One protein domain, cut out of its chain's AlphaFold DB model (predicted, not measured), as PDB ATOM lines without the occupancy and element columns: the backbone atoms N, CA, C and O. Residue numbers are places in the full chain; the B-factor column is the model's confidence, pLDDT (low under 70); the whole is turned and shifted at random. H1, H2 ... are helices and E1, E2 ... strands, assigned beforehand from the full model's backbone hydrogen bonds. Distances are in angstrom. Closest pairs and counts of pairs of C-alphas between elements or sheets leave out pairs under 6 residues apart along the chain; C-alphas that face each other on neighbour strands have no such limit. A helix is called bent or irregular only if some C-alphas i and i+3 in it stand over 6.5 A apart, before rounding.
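This is residues 8 to 121 of the 122 residues of an uncharacterized protein of Curtobacterium sp. MCSS17_011 (UniProt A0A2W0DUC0). One long helix, H5, runs through the middle of an elongated body, with a strand hairpin, E2 and E3, packed along one side of it and a short strand pair, E1 and E4, on another. The helical hairpin H3 and H4 makes one end of the long axis, H7 crosses the first half of H5, and the short helices H1, H2 and H6 lie around the strands. The 114 printed residues hold seven named helices and four named strands in the order E1 H1 H2 H3 H4 H5 E2 E3 H6 E4 H7, with two antiparallel sheets of two strands each, of mixed class, helices and strands. The whole is compact, with a radius of gyration of the C-alphas of 14.0 A and spans of 42 by 25 by 23 A.

E2, residues 67 to 71, and E3, residues 79 to 84, form an antiparallel hairpin at 149 degrees, with N 70 and O 80 2.8 A apart, within hydrogen-bond range. H5, residues 46 to 61, has its closest C-alphas to E3 at Ile 51 and Ile 79, 6.0 A. E1, residues 8 to 10, and E4, residues 104 to 107, are antiparallel at 150 degrees, with N 105 and O 9 2.8 A apart, within hydrogen-bond range. The closest C-alphas of H5 and E4 are those of Leu 58 and Val 105, 5.9 A. E1 and E2 are apart. H7, residues 109 to 119, touches H5 at a steep tilt of 57 degrees, opposite ways, the closest C-alphas being Leu 49 and Val 116, 6.8 A. H3, residues 25 to 33, touches H5 about perpendicular, at 77 degrees, with C-alphas Met 26 and His 46 closest at 5.4 A. H4, residues 36 to 44, forms a helical hairpin with H3 at a shallow tilt of 7 degrees; C-alphas Ala 30 and Ala 39 are closest, 4.7 A. H1, residues 12 to 15, touches H6, residues 99 to 102, with C-alphas Gly 12 and Glu 101 closest at 3.7 A. H1 and H2, residues 19 to 22, touch only at the corner, with C-alphas Ser 13 and Gly 19 closest at 3.7 A. Every O i to N i+4 pair is within hydrogen-bond range in H3, H4 and H7, and 9 of 12 are in H5; H1, H2 and H6 are too short for such a pair.

E1 begins at C-alpha 8, (7.265, 41.988, -26.390). H5 is 21.8 A long from C-alpha 46, (18.769, 33.202, -24.352), with a kink of 32 degrees near residue 55; it is only just irregular, C-alphas 56 and 59 being 6.7 A apart. H7 is 15.4 A long and ends at C-alpha 119, (16.884, 28.735, -15.611). E3 measures 14.2 A and E2 13.1 A.

The C-alphas farthest apart are those of Asp 37 and Gly 86, 43.1 A. The printed part has no cut. The link from E3 to H6, residues 85 to 98, is long. The mean pLDDT of the printed part is 94.1, and residues 119 to 121 are under 70.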
ATOM      1  N   ARG A   8       8.388  42.218 -25.471       98.00
ATOM      2  CA  ARG A   8       7.265  41.988 -26.390       98.00
ATOM      3  C   ARG A   8       7.510  40.718 -27.186       98.00
ATOM      4  O   ARG A   8       8.569  40.576 -27.784       98.00
ATOM      5  N   LEU A   9       6.533  39.822 -27.183       98.19
ATOM      6  CA  LEU A   9       6.513  38.613 -27.999       98.19
ATOM      7  C   LEU A   9       5.386  38.756 -29.015       98.19
ATOM      8  O   LEU A   9       4.246  38.993 -28.620       98.19
ATOM      9  N   ASP A  10       5.680  38.601 -30.299       97.00
ATOM     10  CA  ASP A  10       4.676  38.671 -31.356       97.00
ATOM     11  C   ASP A  10       4.422  37.293 -31.985       97.00
ATOM     12  O   ASP A  10       5.322  36.457 -32.098       97.00
ATOM     13  N   GLY A  11       3.177  37.042 -32.391       96.88
ATOM     14  CA  GLY A  11       2.790  35.797 -33.051       96.88
ATOM     15  C   GLY A  11       3.376  35.655 -34.458       96.88
ATOM     16  O   GLY A  11       3.616  34.533 -34.901       96.88
ATOM     17  N   GLY A  12       3.678  36.764 -35.140       96.31
ATOM     18  CA  GLY A  12       4.295  36.756 -36.470       96.31
ATOM     19  C   GLY A  12       5.685  36.122 -36.468       96.31
ATOM     20  O   GLY A  12       6.045  35.378 -37.381       96.31
ATOM     21  N   SER A  13       6.438  36.310 -35.390       97.12
ATOM     22  CA  SER A  13       7.743  35.694 -35.181       97.12
ATOM     23  C   SER A  13       7.700  34.161 -35.155       97.12
ATOM     24  O   SER A  13       8.669  33.519 -35.562       97.12
ATOM     25  N   LEU A  14       6.578  33.537 -34.774       97.25
ATOM     26  CA  LEU A  14       6.420  32.080 -34.888       97.25
ATOM     27  C   LEU A  14       6.329  31.607 -36.345       97.25
ATOM     28  O   LEU A  14       6.648  30.453 -36.627       97.25
ATOM     29  N   LEU A  15       5.904  32.475 -37.263       96.69
ATOM     30  CA  LEU A  15       5.680  32.154 -38.674       96.69
ATOM     31  C   LEU A  15       6.923  32.383 -39.537       96.69
ATOM     32  O   LEU A  15       6.935  32.024 -40.708       96.69
ATOM     33  N   SER A  16       7.975  32.978 -38.973       94.62
ATOM     34  CA  SER A  16       9.160  33.389 -39.716       94.62
ATOM     35  C   SER A  16      10.389  32.579 -39.328       94.62
ATOM     36  O   SER A  16      10.710  32.383 -38.149       94.62
ATOM     37  N   LYS A  17      11.177  32.186 -40.338       93.31
ATOM     38  CA  LYS A  17      12.528  31.651 -40.132       93.31
ATOM     39  C   LYS A  17      13.365  32.572 -39.236       93.31
ATOM     40  O   LYS A  17      14.090  32.046 -38.394       93.31
ATOM     41  N   TRP A  18      13.226  33.884 -39.433       94.88
ATOM     42  CA  TRP A  18      13.995  34.962 -38.802       94.88
ATOM     43  C   TRP A  18      13.224  35.655 -37.664       94.88
ATOM     44  O   TRP A  18      13.554  36.774 -37.278       94.88
ATOM     45  N   GLY A  19      12.144  35.039 -37.173       95.94
ATOM     46  CA  GLY A  19      11.338  35.594 -36.087       95.94
ATOM     47  C   GLY A  19      12.111  35.762 -34.779       95.94
ATOM     48  O   GLY A  19      13.165  35.159 -34.591       95.94
ATOM     49  N   PHE A  20      11.575  36.590 -33.881       97.50
ATOM     50  CA  PHE A  20      12.173  36.938 -32.590       97.50
ATOM     51  C   PHE A  20      13.611  37.453 -32.723       97.50
ATOM     52  O   PHE A  20      14.501  36.989 -32.015       97.50
ATOM     53  N   SER A  21      13.843  38.399 -33.642       97.00
ATOM     54  CA  SER A  21      15.190  38.910 -33.950       97.00
ATOM     55  C   SER A  21      16.154  37.774 -34.319       97.00
ATOM     56  O   SER A  21      17.245  37.662 -33.785       97.00
ATOM     57  N   ASP A  22      15.704  36.849 -35.169       96.25
ATOM     58  CA  ASP A  22      16.450  35.629 -35.498       96.25
ATOM     59  C   ASP A  22      16.826  34.746 -34.288       96.25
ATOM     60  O   ASP A  22      17.780  33.979 -34.345       96.25
ATOM     61  N   GLY A  23      16.041  34.803 -33.208       96.38
ATOM     62  CA  GLY A  23      16.314  34.112 -31.940       96.38
ATOM     63  C   GLY A  23      17.005  34.981 -30.887       96.38
ATOM     64  O   GLY A  23      16.957  34.643 -29.702       96.38
ATOM     65  N   ASP A  24      17.540  36.140 -31.277       97.25
ATOM     66  CA  ASP A  24      18.331  37.016 -30.410       97.25
ATOM     67  C   ASP A  24      17.489  37.993 -29.583       97.25
ATOM     68  O   ASP A  24      18.033  38.759 -28.794       97.25
ATOM     69  N   LEU A  25      16.154  37.952 -29.671       97.75
ATOM     70  CA  LEU A  25      15.278  38.890 -28.955       97.75
ATOM     71  C   LEU A  25      15.592  38.993 -27.448       97.75
ATOM     72  O   LEU A  25      15.506  40.073 -26.859       97.75
ATOM     73  N   MET A  26      15.955  37.877 -26.810       96.88
ATOM     74  CA  MET A  26      16.344  37.860 -25.396       96.88
ATOM     75  C   MET A  26      17.708  38.513 -25.140       96.88
ATOM     76  O   MET A  26      17.877  39.151 -24.101       96.88
ATOM     77  N   ILE A  27      18.651  38.378 -26.075       96.81
ATOM     78  CA  ILE A  27      19.955  39.052 -26.039       96.81
ATOM     79  C   ILE A  27      19.734  40.557 -26.177       96.81
ATOM     80  O   ILE A  27      20.154  41.314 -25.302       96.81
ATOM     81  N   ASP A  28      19.009  40.972 -27.219       97.31
ATOM     82  CA  ASP A  28      18.693  42.375 -27.501       97.31
ATOM     83  C   ASP A  28      18.049  43.044 -26.280       97.31
ATOM     84  O   ASP A  28      18.524  44.067 -25.781       97.31
ATOM     85  N   TRP A  29      17.014  42.410 -25.717       97.06
ATOM     86  CA  TRP A  29      16.351  42.917 -24.521       97.06
ATOM     87  C   TRP A  29      17.305  43.033 -23.328       97.06
ATOM     88  O   TRP A  29      17.251  44.027 -22.602       97.06
ATOM     89  N   ALA A  30      18.173  42.045 -23.105       97.00
ATOM     90  CA  ALA A  30      19.068  42.039 -21.957       97.00
ATOM     91  C   ALA A  30      20.115  43.158 -22.037       97.00
ATOM     92  O   ALA A  30      20.305  43.877 -21.054       97.00
ATOM     93  N   TRP A  31      20.743  43.353 -23.198       97.06
ATOM     94  CA  TRP A  31      21.741  44.409 -23.400       97.06
ATOM     95  C   TRP A  31      21.153  45.819 -23.313       97.06
ATOM     96  O   TRP A  31      21.826  46.731 -22.833       97.06
ATOM     97  N   ASP A  32      19.889  45.991 -23.699       96.38
ATOM     98  CA  ASP A  32      19.201  47.278 -23.599       96.38
ATOM     99  C   ASP A  32      18.745  47.616 -22.171       96.38
ATOM    100  O   ASP A  32      18.551  48.790 -21.837       96.38
ATOM    101  N   ASN A  33      18.538  46.607 -21.318       95.38
ATOM    102  CA  ASN A  33      17.805  46.787 -20.062       95.38
ATOM    103  C   ASN A  33      18.565  46.406 -18.789       95.38
ATOM    104  O   ASN A  33      18.133  46.797 -17.699       95.38
ATOM    105  N   LEU A  34      19.665  45.659 -18.891       94.75
ATOM    106  CA  LEU A  34      20.394  45.122 -17.744       94.75
ATOM    107  C   LEU A  34      21.846  45.628 -17.693       94.75
ATOM    108  O   LEU A  34      22.402  46.059 -18.703       94.75
ATOM    109  N   PRO A  35      22.495  45.589 -16.514       94.50
ATOM    110  CA  PRO A  35      23.946  45.724 -16.426       94.50
ATOM    111  C   PRO A  35      24.654  44.642 -17.255       94.50
ATOM    112  O   PRO A  35      24.147  43.530 -17.369       94.50
ATOM    113  N   ALA A  36      25.850  44.947 -17.768       94.25
ATOM    114  CA  ALA A  36      26.597  44.057 -18.666       94.25
ATOM    115  C   ALA A  36      26.755  42.623 -18.124       94.25
ATOM    116  O   ALA A  36      26.454  41.678 -18.842       94.25
ATOM    117  N   ASP A  37      27.130  42.462 -16.850       92.00
ATOM    118  CA  ASP A  37      27.319  41.139 -16.229       92.00
ATOM    119  C   ASP A  37      26.023  40.303 -16.185       92.00
ATOM    120  O   ASP A  37      26.060  39.075 -16.253       92.00
ATOM    121  N   ASP A  38      24.863  40.955 -16.049       92.31
ATOM    122  CA  ASP A  38      23.565  40.274 -16.067       92.31
ATOM    123  C   ASP A  38      23.094  40.021 -17.507       92.31
ATOM    124  O   ASP A  38      22.494  38.983 -17.782       92.31
ATOM    125  N   ALA A  39      23.396  40.930 -18.441       95.31
ATOM    126  CA  ALA A  39      23.093  40.756 -19.861       95.31
ATOM    127  C   ALA A  39      23.889  39.602 -20.493       95.31
ATOM    128  O   ALA A  39      23.332  38.806 -21.254       95.31
ATOM    129  N   GLU A  40      25.168  39.467 -20.135       94.31
ATOM    130  CA  GLU A  40      26.016  38.347 -20.547       94.31
ATOM    131  C   GLU A  40      25.425  37.017 -20.065       94.31
ATOM    132  O   GLU A  40      25.269  36.088 -20.856       94.31
ATOM    133  N   ARG A  41      24.957  36.961 -18.813       90.50
ATOM    134  CA  ARG A  41      24.312  35.764 -18.256       90.50
ATOM    135  C   ARG A  41      23.030  35.377 -18.993       90.50
ATOM    136  O   ARG A  41      22.814  34.201 -19.270       90.50
ATOM    137  N   VAL A  42      22.183  36.348 -19.343       93.81
ATOM    138  CA  VAL A  42      20.994  36.075 -20.174       93.81
ATOM    139  C   VAL A  42      21.405  35.567 -21.556       93.81
ATOM    140  O   VAL A  42      20.768  34.655 -22.078       93.81
ATOM    141  N   SER A  43      22.484  36.107 -22.125       93.56
ATOM    142  CA  SER A  43      22.980  35.706 -23.444       93.56
ATOM    143  C   SER A  43      23.417  34.238 -23.485       93.56
ATOM    144  O   SER A  43      23.242  33.582 -24.506       93.56
ATOM    145  N   GLU A  44      23.906  33.669 -22.384       92.19
ATOM    146  CA  GLU A  44      24.268  32.242 -22.319       92.19
ATOM    147  C   GLU A  44      23.057  31.297 -22.404       92.19
ATOM    148  O   GLU A  44      23.191  30.167 -22.868       92.19
ATOM    149  N   GLN A  45      21.870  31.755 -21.989       92.50
ATOM    150  CA  GLN A  45      20.649  30.940 -21.875       92.50
ATOM    151  C   GLN A  45      19.495  31.459 -22.751       92.50
ATOM    152  O   GLN A  45      18.346  31.040 -22.602       92.50
ATOM    153  N   HIS A  46      19.777  32.404 -23.651       94.81
ATOM    154  CA  HIS A  46      18.769  33.202 -24.352       94.81
ATOM    155  C   HIS A  46      17.729  32.358 -25.103       94.81
ATOM    156  O   HIS A  46      16.541  32.672 -25.040       94.81
ATOM    157  N   HIS A  47      18.141  31.261 -25.746       95.62
ATOM    158  CA  HIS A  47      17.225  30.357 -26.445       95.62
ATOM    159  C   HIS A  47      16.245  29.657 -25.504       95.62
ATOM    160  O   HIS A  47      15.042  29.695 -25.755       95.62
ATOM    161  N   ASP A  48      16.722  29.065 -24.410       95.38
ATOM    162  CA  ASP A  48      15.855  28.360 -23.458       95.38
ATOM    163  C   ASP A  48      14.882  29.324 -22.775       95.38
ATOM    164  O   ASP A  48      13.702  29.011 -22.578       95.38
ATOM    165  N   LEU A  49      15.348  30.540 -22.481       96.12
ATOM    166  CA  LEU A  49      14.505  31.610 -21.960       96.12
ATOM    167  C   LEU A  49      13.437  32.026 -22.974       96.12
ATOM    168  O   LEU A  49      12.265  32.116 -22.606       96.12
ATOM    169  N   LEU A  50      13.811  32.233 -24.241       97.44
ATOM    170  CA  LEU A  50      12.878  32.592 -25.307       97.44
ATOM    171  C   LEU A  50      11.829  31.496 -25.522       97.44
ATOM    172  O   LEU A  50      10.634  31.788 -25.499       97.44
ATOM    173  N   ILE A  51      12.253  30.235 -25.660       97.56
ATOM    174  CA  ILE A  51      11.362  29.071 -25.789       97.56
ATOM    175  C   ILE A  51      10.384  29.032 -24.614       97.56
ATOM    176  O   ILE A  51       9.170  28.949 -24.815       97.56
ATOM    177  N   GLY A  52      10.904  29.126 -23.388       96.88
ATOM    178  CA  GLY A  52      10.101  29.060 -22.175       96.88
ATOM    179  C   GLY A  52       9.078  30.189 -22.088       96.88
ATOM    180  O   GLY A  52       7.928  29.934 -21.740       96.88
ATOM    181  N   LEU A  53       9.462  31.424 -22.422       97.81
ATOM    182  CA  LEU A  53       8.551  32.568 -22.425       97.81
ATOM    183  C   LEU A  53       7.501  32.461 -23.534       97.81
ATOM    184  O   LEU A  53       6.331  32.732 -23.282       97.81
ATOM    185  N   VAL A  54       7.875  32.017 -24.734       98.19
ATOM    186  CA  VAL A  54       6.928  31.798 -25.835       98.19
ATOM    187  C   VAL A  54       5.892  30.738 -25.456       98.19
ATOM    188  O   VAL A  54       4.695  30.984 -25.592       98.19
ATOM    189  N   GLN A  55       6.323  29.593 -24.925       97.88
ATOM    190  CA  GLN A  55       5.416  28.514 -24.520       97.88
ATOM    191  C   GLN A  55       4.533  28.889 -23.323       97.88
ATOM    192  O   GLN A  55       3.379  28.478 -23.260       97.88
ATOM    193  N   GLU A  56       5.062  29.656 -22.370       97.31
ATOM    194  CA  GLU A  56       4.340  30.032 -21.151       97.31
ATOM    195  C   GLU A  56       3.416  31.240 -21.348       97.31
ATOM    196  O   GLU A  56       2.404  31.353 -20.657       97.31
ATOM    197  N   ARG A  57       3.775  32.174 -22.238       97.75
ATOM    198  CA  ARG A  57       3.127  33.491 -22.336       97.75
ATOM    199  C   ARG A  57       2.478  33.757 -23.683       97.75
ATOM    200  O   ARG A  57       1.394  34.319 -23.689       97.75
ATOM    201  N   LEU A  58       3.118  33.400 -24.797       97.81
ATOM    202  CA  LEU A  58       2.579  33.699 -26.127       97.81
ATOM    203  C   LEU A  58       1.578  32.633 -26.576       97.81
ATOM    204  O   LEU A  58       0.433  32.962 -26.862       97.81
ATOM    205  N   VAL A  59       1.989  31.362 -26.598       97.62
ATOM    206  CA  VAL A  59       1.161  30.245 -27.091       97.62
ATOM    207  C   VAL A  59      -0.209  30.164 -26.397       97.62
ATOM    208  O   VAL A  59      -1.199  30.005 -27.108       97.62
ATOM    209  N   PRO A  60      -0.333  30.329 -25.063       97.19
ATOM    210  CA  PRO A  60      -1.635  30.263 -24.396       97.19
ATOM    211  C   PRO A  60      -2.616  31.369 -24.802       97.19
ATOM    212  O   PRO A  60      -3.819  31.186 -24.641       97.19
ATOM    213  N   GLU A  61      -2.127  32.496 -25.323       96.94
ATOM    214  CA  GLU A  61      -2.967  33.613 -25.773       96.94
ATOM    215  C   GLU A  61      -3.479  33.411 -27.212       96.94
ATOM    216  O   GLU A  61      -4.411  34.090 -27.639       96.94
ATOM    217  N   LEU A  62      -2.950  32.430 -27.957       96.00
ATOM    218  CA  LEU A  62      -3.340  32.121 -29.342       96.00
ATOM    219  C   LEU A  62      -4.639  31.296 -29.416       96.00
ATOM    220  O   LEU A  62      -4.769  30.396 -30.236       96.00
ATOM    221  N   THR A  63      -5.604  31.593 -28.544       94.50
ATOM    222  CA  THR A  63      -6.788  30.753 -28.272       94.50
ATOM    223  C   THR A  63      -7.752  30.566 -29.445       94.50
ATOM    224  O   THR A  63      -8.593  29.669 -29.399       94.50
ATOM    225  N   GLU A  64      -7.654  31.396 -30.484       96.31
ATOM    226  CA  GLU A  64      -8.481  31.283 -31.691       96.31
ATOM    227  C   GLU A  64      -8.036  30.143 -32.620       96.31
ATOM    228  O   GLU A  64      -8.826  29.724 -33.465       96.31
ATOM    229  N   TRP A  65      -6.814  29.622 -32.448       96.06
ATOM    230  CA  TRP A  65      -6.212  28.618 -33.328       96.06
ATOM    231  C   TRP A  65      -5.584  27.468 -32.544       96.06
ATOM    232  O   TRP A  65      -5.071  27.647 -31.438       96.06
ATOM    233  N   ASP A  66      -5.550  26.283 -33.148       96.38
ATOM    234  CA  ASP A  66      -4.747  25.169 -32.638       96.38
ATOM    235  C   ASP A  66      -3.306  25.304 -33.147       96.38
ATOM    236  O   ASP A  66      -2.987  24.903 -34.271       96.38
ATOM    237  N   VAL A  67      -2.448  25.948 -32.348       97.62
ATOM    238  CA  VAL A  67      -1.049  26.222 -32.706       97.62
ATOM    239  C   VAL A  67      -0.123  25.171 -32.101       97.62
ATOM    240  O   VAL A  67       0.162  25.170 -30.902       97.62
ATOM    241  N   GLU A  68       0.441  24.322 -32.955       97.88
ATOM    242  CA  GLU A  68       1.535  23.430 -32.583       97.88
ATOM    243  C   GLU A  68       2.870  24.134 -32.830       97.88
ATOM    244  O   GLU A  68       3.168  24.523 -33.961       97.88
ATOM    245  N   VAL A  69       3.717  24.244 -31.806       97.81
ATOM    246  CA  VAL A  69       5.080  24.784 -31.941       97.81
ATOM    247  C   VAL A  69       6.129  23.675 -32.004       97.81
ATOM    248  O   VAL A  69       5.967  22.604 -31.418       97.81
ATOM    249  N   ALA A  70       7.234  23.942 -32.695       97.06
ATOM    250  CA  ALA A  70       8.423  23.101 -32.704       97.06
ATOM    251  C   ALA A  70       9.631  23.881 -32.176       97.06
ATOM    252  O   ALA A  70       9.875  25.018 -32.590       97.06
ATOM    253  N   VAL A  71      10.391  23.239 -31.286       97.12
ATOM    254  CA  VAL A  71      11.717  23.703 -30.867       97.12
ATOM    255  C   VAL A  71      12.740  23.238 -31.896       97.12
ATOM    256  O   VAL A  71      12.695  22.101 -32.367       97.12
ATOM    257  N   MET A  72      13.642  24.135 -32.264       93.56
ATOM    258  CA  MET A  72      14.582  23.969 -33.357       93.56
ATOM    259  C   MET A  72      16.001  23.996 -32.795       93.56
ATOM    260  O   MET A  72      16.418  24.986 -32.203       93.56
ATOM    261  N   GLU A  73      16.767  22.933 -33.021       91.00
ATOM    262  CA  GLU A  73      18.190  22.878 -32.664       91.00
ATOM    263  C   GLU A  73      19.010  23.696 -33.675       91.00
ATOM    264  O   GLU A  73      19.519  23.181 -34.671       91.00
ATOM    265  N   THR A  74      19.067  25.011 -33.477       87.69
ATOM    266  CA  THR A  74      19.724  25.960 -34.383       87.69
ATOM    267  C   THR A  74      20.309  27.134 -33.599       87.69
ATOM    268  O   THR A  74      19.960  27.342 -32.444       87.69
ATOM    269  N   LEU A  75      21.192  27.898 -34.244       82.75
ATOM    270  CA  LEU A  75      21.703  29.189 -33.753       82.75
ATOM    271  C   LEU A  75      20.797  30.377 -34.131       82.75
ATOM    272  O   LEU A  75      21.121  31.508 -33.818       82.75
ATOM    273  N   HIS A  76      19.721  30.105 -34.866       89.81
ATOM    274  CA  HIS A  76      18.702  31.069 -35.299       89.81
ATOM    275  C   HIS A  76      17.453  30.951 -34.414       89.81
ATOM    276  O   HIS A  76      17.478  30.209 -33.436       89.81
ATOM    277  N   ASN A  77      16.319  31.525 -34.847       94.31
ATOM    278  CA  ASN A  77      15.032  31.412 -34.151       94.31
ATOM    279  C   ASN A  77      14.770  29.966 -33.651       94.31
ATOM    280  O   ASN A  77      14.565  29.061 -34.485       94.31
ATOM    281  N   PRO A  78      14.790  29.740 -32.319       96.88
ATOM    282  CA  PRO A  78      14.769  28.411 -31.724       96.88
ATOM    283  C   PRO A  78      13.352  27.849 -31.567       96.88
ATOM    284  O   PRO A  78      13.203  26.684 -31.210       96.88
ATOM    285  N   ILE A  79      12.300  28.634 -31.829       97.88
ATOM    286  CA  ILE A  79      10.908  28.192 -31.701       97.88
ATOM    287  C   ILE A  79      10.030  28.760 -32.816       97.88
ATOM    288  O   ILE A  79      10.005  29.959 -33.079       97.88
ATOM    289  N   ARG A  80       9.288  27.880 -33.494       97.31
ATOM    290  CA  ARG A  80       8.428  28.239 -34.634       97.31
ATOM    291  C   ARG A  80       7.085  27.533 -34.553       97.31
ATOM    292  O   ARG A  80       6.989  26.459 -33.959       97.31
ATOM    293  N   ALA A  81       6.064  28.097 -35.191       97.44
ATOM    294  CA  ALA A  81       4.837  27.371 -35.479       97.44
ATOM    295  C   ALA A  81       5.151  26.248 -36.476       97.44
ATOM    296  O   ALA A  81       5.741  26.467 -37.531       97.44
ATOM    297  N   ARG A  82       4.771  25.028 -36.112       97.12
ATOM    298  CA  ARG A  82       4.824  23.844 -36.966       97.12
ATOM    299  C   ARG A  82       3.502  23.660 -37.695       97.12
ATOM    300  O   ARG A  82       3.507  23.354 -38.888       97.12
ATOM    301  N   ARG A  83       2.391  23.800 -36.967       97.75
ATOM    302  CA  ARG A  83       1.036  23.693 -37.509       97.75
ATOM    303  C   ARG A  83       0.106  24.728 -36.912       97.75
ATOM    304  O   ARG A  83       0.276  25.110 -35.758       97.75
ATOM    305  N   ILE A  84      -0.871  25.130 -37.712       97.38
ATOM    306  CA  ILE A  84      -2.003  25.957 -37.301       97.38
ATOM    307  C   ILE A  84      -3.261  25.295 -37.855       97.38
ATOM    308  O   ILE A  84      -3.334  25.037 -39.057       97.38
ATOM    309  N   ASP A  85      -4.208  24.953 -36.983       96.94
ATOM    310  CA  ASP A  85      -5.454  24.253 -37.339       96.94
ATOM    311  C   ASP A  85      -5.206  22.980 -38.177       96.94
ATOM    312  O   ASP A  85      -5.930  22.644 -39.119       96.94
ATOM    313  N   GLY A  86      -4.119  22.272 -37.852       96.38
ATOM    314  CA  GLY A  86      -3.678  21.053 -38.531       96.38
ATOM    315  C   GLY A  86      -2.946  21.257 -39.866       96.38
ATOM    316  O   GLY A  86      -2.421  20.280 -40.406       96.38
ATOM    317  N   ALA A  87      -2.856  22.482 -40.393       96.06
ATOM    318  CA  ALA A  87      -2.091  22.798 -41.599       96.06
ATOM    319  C   ALA A  87      -0.621  23.082 -41.265       96.06
ATOM    320  O   ALA A  87      -0.331  23.781 -40.298       96.06
ATOM    321  N   GLU A  88       0.314  22.547 -42.055       96.38
ATOM    322  CA  GLU A  88       1.746  22.813 -41.863       96.38
ATOM    323  C   GLU A  88       2.105  24.246 -42.260       96.38
ATOM    324  O   GLU A  88       1.647  24.754 -43.282       96.38
ATOM    325  N   VAL A  89       2.942  24.878 -41.441       95.69
ATOM    326  CA  VAL A  89       3.466  26.223 -41.690       95.69
ATOM    327  C   VAL A  89       4.809  26.105 -42.407       95.69
ATOM    328  O   VAL A  89       5.729  25.462 -41.895       95.69
ATOM    329  N   ASP A  90       4.950  26.747 -43.568       93.75
ATOM    330  CA  ASP A  90       6.254  26.923 -44.216       93.75
ATOM    331  C   ASP A  90       6.886  28.245 -43.776       93.75
ATOM    332  O   ASP A  90       6.711  29.289 -44.394       93.75
ATOM    333  N   TRP A  91       7.681  28.193 -42.710       89.19
ATOM    334  CA  TRP A  91       8.384  29.361 -42.166       89.19
ATOM    335  C   TRP A  91       9.474  29.941 -43.085       89.19
ATOM    336  O   TRP A  91      10.177  30.880 -42.700       89.19
ATOM    337  N   ARG A  92       9.709  29.353 -44.266       89.56
ATOM    338  CA  ARG A  92      10.640  29.881 -45.275       89.56
ATOM    339  C   ARG A  92       9.932  30.687 -46.351       89.56
ATOM    340  O   ARG A  92      10.632  31.362 -47.105       89.56
ATOM    341  N   ASP A  93       8.610  30.587 -46.437       90.75
ATOM    342  CA  ASP A  93       7.808  31.340 -47.385       90.75
ATOM    343  C   ASP A  93       7.610  32.775 -46.861       90.75
ATOM    344  O   ASP A  93       6.900  32.975 -45.876       90.75
ATOM    345  N   PRO A  94       8.244  33.791 -47.476       84.19
ATOM    346  CA  PRO A  94       8.097  35.176 -47.040       84.19
ATOM    347  C   PRO A  94       6.714  35.758 -47.362       84.19
ATOM    348  O   PRO A  94       6.411  36.858 -46.907       84.19
ATOM    349  N   GLU A  95       5.909  35.072 -48.178       87.62
ATOM    350  CA  GLU A  95       4.543  35.470 -48.520       87.62
ATOM    351  C   GLU A  95       3.500  34.791 -47.622       87.62
ATOM    352  O   GLU A  95       2.318  35.142 -47.693       87.62
ATOM    353  N   PHE A  96       3.911  33.845 -46.764       88.44
ATOM    354  CA  PHE A  96       3.008  33.236 -45.797       88.44
ATOM    355  C   PHE A  96       2.494  34.312 -44.846       88.44
ATOM    356  O   PHE A  96       3.276  34.945 -44.139       88.44
ATOM    357  N   SER A  97       1.173  34.495 -44.827       89.19
ATOM    358  CA  SER A  97       0.523  35.422 -43.914       89.19
ATOM    359  C   SER A  97      -0.580  34.750 -43.120       89.19
ATOM    360  O   SER A  97      -1.364  33.959 -43.654       89.19
ATOM    361  N   HIS A  98      -0.651  35.078 -41.834       94.56
ATOM    362  CA  HIS A  98      -1.673  34.564 -40.934       94.56
ATOM    363  C   HIS A  98      -2.072  35.620 -39.889       94.56
ATOM    364  O   HIS A  98      -1.211  36.362 -39.415       94.56
ATOM    365  N   PRO A  99      -3.345  35.675 -39.436       94.94
ATOM    366  CA  PRO A  99      -3.784  36.650 -38.430       94.94
ATOM    367  C   PRO A  99      -2.984  36.662 -37.117       94.94
ATOM    368  O   PRO A  99      -2.994  37.679 -36.425       94.94
ATOM    369  N   LEU A 100      -2.258  35.576 -36.816       93.19
ATOM    370  CA  LEU A 100      -1.307  35.481 -35.703       93.19
ATOM    371  C   LEU A 100      -0.272  36.615 -35.682       93.19
ATOM    372  O   LEU A 100       0.165  37.005 -34.604       93.19
ATOM    373  N   GLU A 101       0.081  37.187 -36.836       93.06
ATOM    374  CA  GLU A 101       0.974  38.354 -36.938       93.06
ATOM    375  C   GLU A 101       0.489  39.572 -36.149       93.06
ATOM    376  O   GLU A 101       1.289  40.427 -35.780       93.06
ATOM    377  N   ASN A 102      -0.812  39.658 -35.871       93.75
ATOM    378  CA  ASN A 102      -1.409  40.784 -35.160       93.75
ATOM    379  C   ASN A 102      -1.516  40.555 -33.646       93.75
ATOM    380  O   ASN A 102      -2.047  41.413 -32.939       93.75
ATOM    381  N   ILE A 103      -1.052  39.407 -33.146       96.75
ATOM    382  CA  ILE A 103      -1.064  39.095 -31.719       96.75
ATOM    383  C   ILE A 103       0.272  39.507 -31.107       96.75
ATOM    384  O   ILE A 103       1.327  39.023 -31.512       96.75
ATOM    385  N   GLU A 104       0.218  40.378 -30.103       97.56
ATOM    386  CA  GLU A 104       1.365  40.785 -29.293       97.56
ATOM    387  C   GLU A 104       1.069  40.474 -27.824       97.56
ATOM    388  O   GLU A 104       0.013  40.830 -27.295       97.56
ATOM    389  N   VAL A 105       2.025  39.842 -27.149       97.94
ATOM    390  CA  VAL A 105       2.003  39.602 -25.710       97.94
ATOM    391  C   VAL A 105       3.130  40.387 -25.058       97.94
ATOM    392  O   VAL A 105       4.303  40.261 -25.413       97.94
ATOM    393  N   VAL A 106       2.769  41.183 -24.055       98.25
ATOM    394  CA  VAL A 106       3.721  41.951 -23.251       98.25
ATOM    395  C   VAL A 106       4.044  41.174 -21.977       98.25
ATOM    396  O   VAL A 106       3.171  40.917 -21.147       98.25
ATOM    397  N   VAL A 107       5.314  40.819 -21.801       97.62
ATOM    398  CA  VAL A 107       5.840  40.159 -20.603       97.62
ATOM    399  C   VAL A 107       6.525  41.205 -19.730       97.62
ATOM    400  O   VAL A 107       7.393  41.949 -20.189       97.62
ATOM    401  N   SER A 108       6.143  41.293 -18.454       97.12
ATOM    402  CA  SER A 108       6.772  42.251 -17.543       97.12
ATOM    403  C   SER A 108       8.250  41.914 -17.339       97.12
ATOM    404  O   SER A 108       8.631  40.746 -17.270       97.12
ATOM    405  N   ALA A 109       9.086  42.939 -17.174       95.12
ATOM    406  CA  ALA A 109      10.498  42.737 -16.861       95.12
ATOM    407  C   ALA A 109      10.716  41.883 -15.605       95.12
ATOM    408  O   ALA A 109      11.636  41.074 -15.549       95.12
ATOM    409  N   GLU A 110       9.859  42.046 -14.594       95.00
ATOM    410  CA  GLU A 110       9.903  41.236 -13.376       95.00
ATOM    411  C   GLU A 110       9.735  39.743 -13.682       95.00
ATOM    412  O   GLU A 110      10.490  38.925 -13.153       95.00
ATOM    413  N   HIS A 111       8.799  39.394 -14.571       95.19
ATOM    414  CA  HIS A 111       8.566  38.012 -14.992       95.19
ATOM    415  C   HIS A 111       9.745  37.473 -15.800       95.19
ATOM    416  O   HIS A 111      10.203  36.362 -15.537       95.19
ATOM    417  N   VAL A 112      10.291  38.267 -16.730       94.50
ATOM    418  CA  VAL A 112      11.498  37.889 -17.488       94.50
ATOM    419  C   VAL A 112      12.647  37.568 -16.528       94.50
ATOM    420  O   VAL A 112      13.230  36.490 -16.591       94.50
ATOM    421  N   LEU A 113      12.908  38.446 -15.557       93.50
ATOM    422  CA  LEU A 113      13.954  38.246 -14.551       93.50
ATOM    423  C   LEU A 113      13.677  37.057 -13.624       93.50
ATOM    424  O   LEU A 113      14.610  36.393 -13.172       93.50
ATOM    425  N   GLN A 114      12.411  36.769 -13.311       92.62
ATOM    426  CA  GLN A 114      12.051  35.559 -12.577       92.62
ATOM    427  C   GLN A 114      12.403  34.302 -13.379       92.62
ATOM    428  O   GLN A 114      12.931  33.359 -12.792       92.62
ATOM    429  N   LYS A 115      12.156  34.302 -14.693       90.81
ATOM    430  CA  LYS A 115      12.486  33.180 -15.573       90.81
ATOM    431  C   LYS A 115      13.993  32.945 -15.659       90.81
ATOM    432  O   LYS A 115      14.418  31.806 -15.506       90.81
ATOM    433  N   VAL A 116      14.784  34.014 -15.794       88.75
ATOM    434  CA  VAL A 116      16.261  33.954 -15.773       88.75
ATOM    435  C   VAL A 116      16.753  33.239 -14.513       88.75
ATOM    436  O   VAL A 116      17.457  32.239 -14.599       88.75
ATOM    437  N   ARG A 117      16.278  33.664 -13.335       89.12
ATOM    438  CA  ARG A 117      16.649  33.039 -12.050       89.12
ATOM    439  C   ARG A 117      16.229  31.571 -11.922       89.12
ATOM    440  O   ARG A 117      16.827  30.835 -11.147       89.12
ATOM    441  N   GLN A 118      15.164  31.153 -12.604       83.38
ATOM    442  CA  GLN A 118      14.707  29.758 -12.598       83.38
ATOM    443  C   GLN A 118      15.533  28.877 -13.542       83.38
ATOM    444  O   GLN A 118      15.750  27.713 -13.216       83.38
ATOM    445  N   GLY A 119      15.995  29.424 -14.671       69.88
ATOM    446  CA  GLY A 119      16.884  28.735 -15.611       69.88
ATOM    447  C   GLY A 119      18.250  28.402 -15.005       69.88
ATOM    448  O   GLY A 119      18.787  27.335 -15.262       69.88
ATOM    449  N   GLU A 120      18.754  29.246 -14.104       59.41
ATOM    450  CA  GLU A 120      20.015  29.023 -13.374       59.41
ATOM    451  C   GLU A 120      19.997  27.822 -12.404       59.41
ATOM    452  O   GLU A 120      21.053  27.386 -11.948       59.41
ATOM    453  N   ALA A 121      18.817  27.316 -12.031       53.66
ATOM    454  CA  ALA A 121      18.668  26.259 -11.027       53.66
ATOM    455  C   ALA A 121      18.530  24.841 -11.619       53.66
ATOM    456  O   ALA A 121      18.377  23.888 -10.847       53.66
TER     457      ALA A 121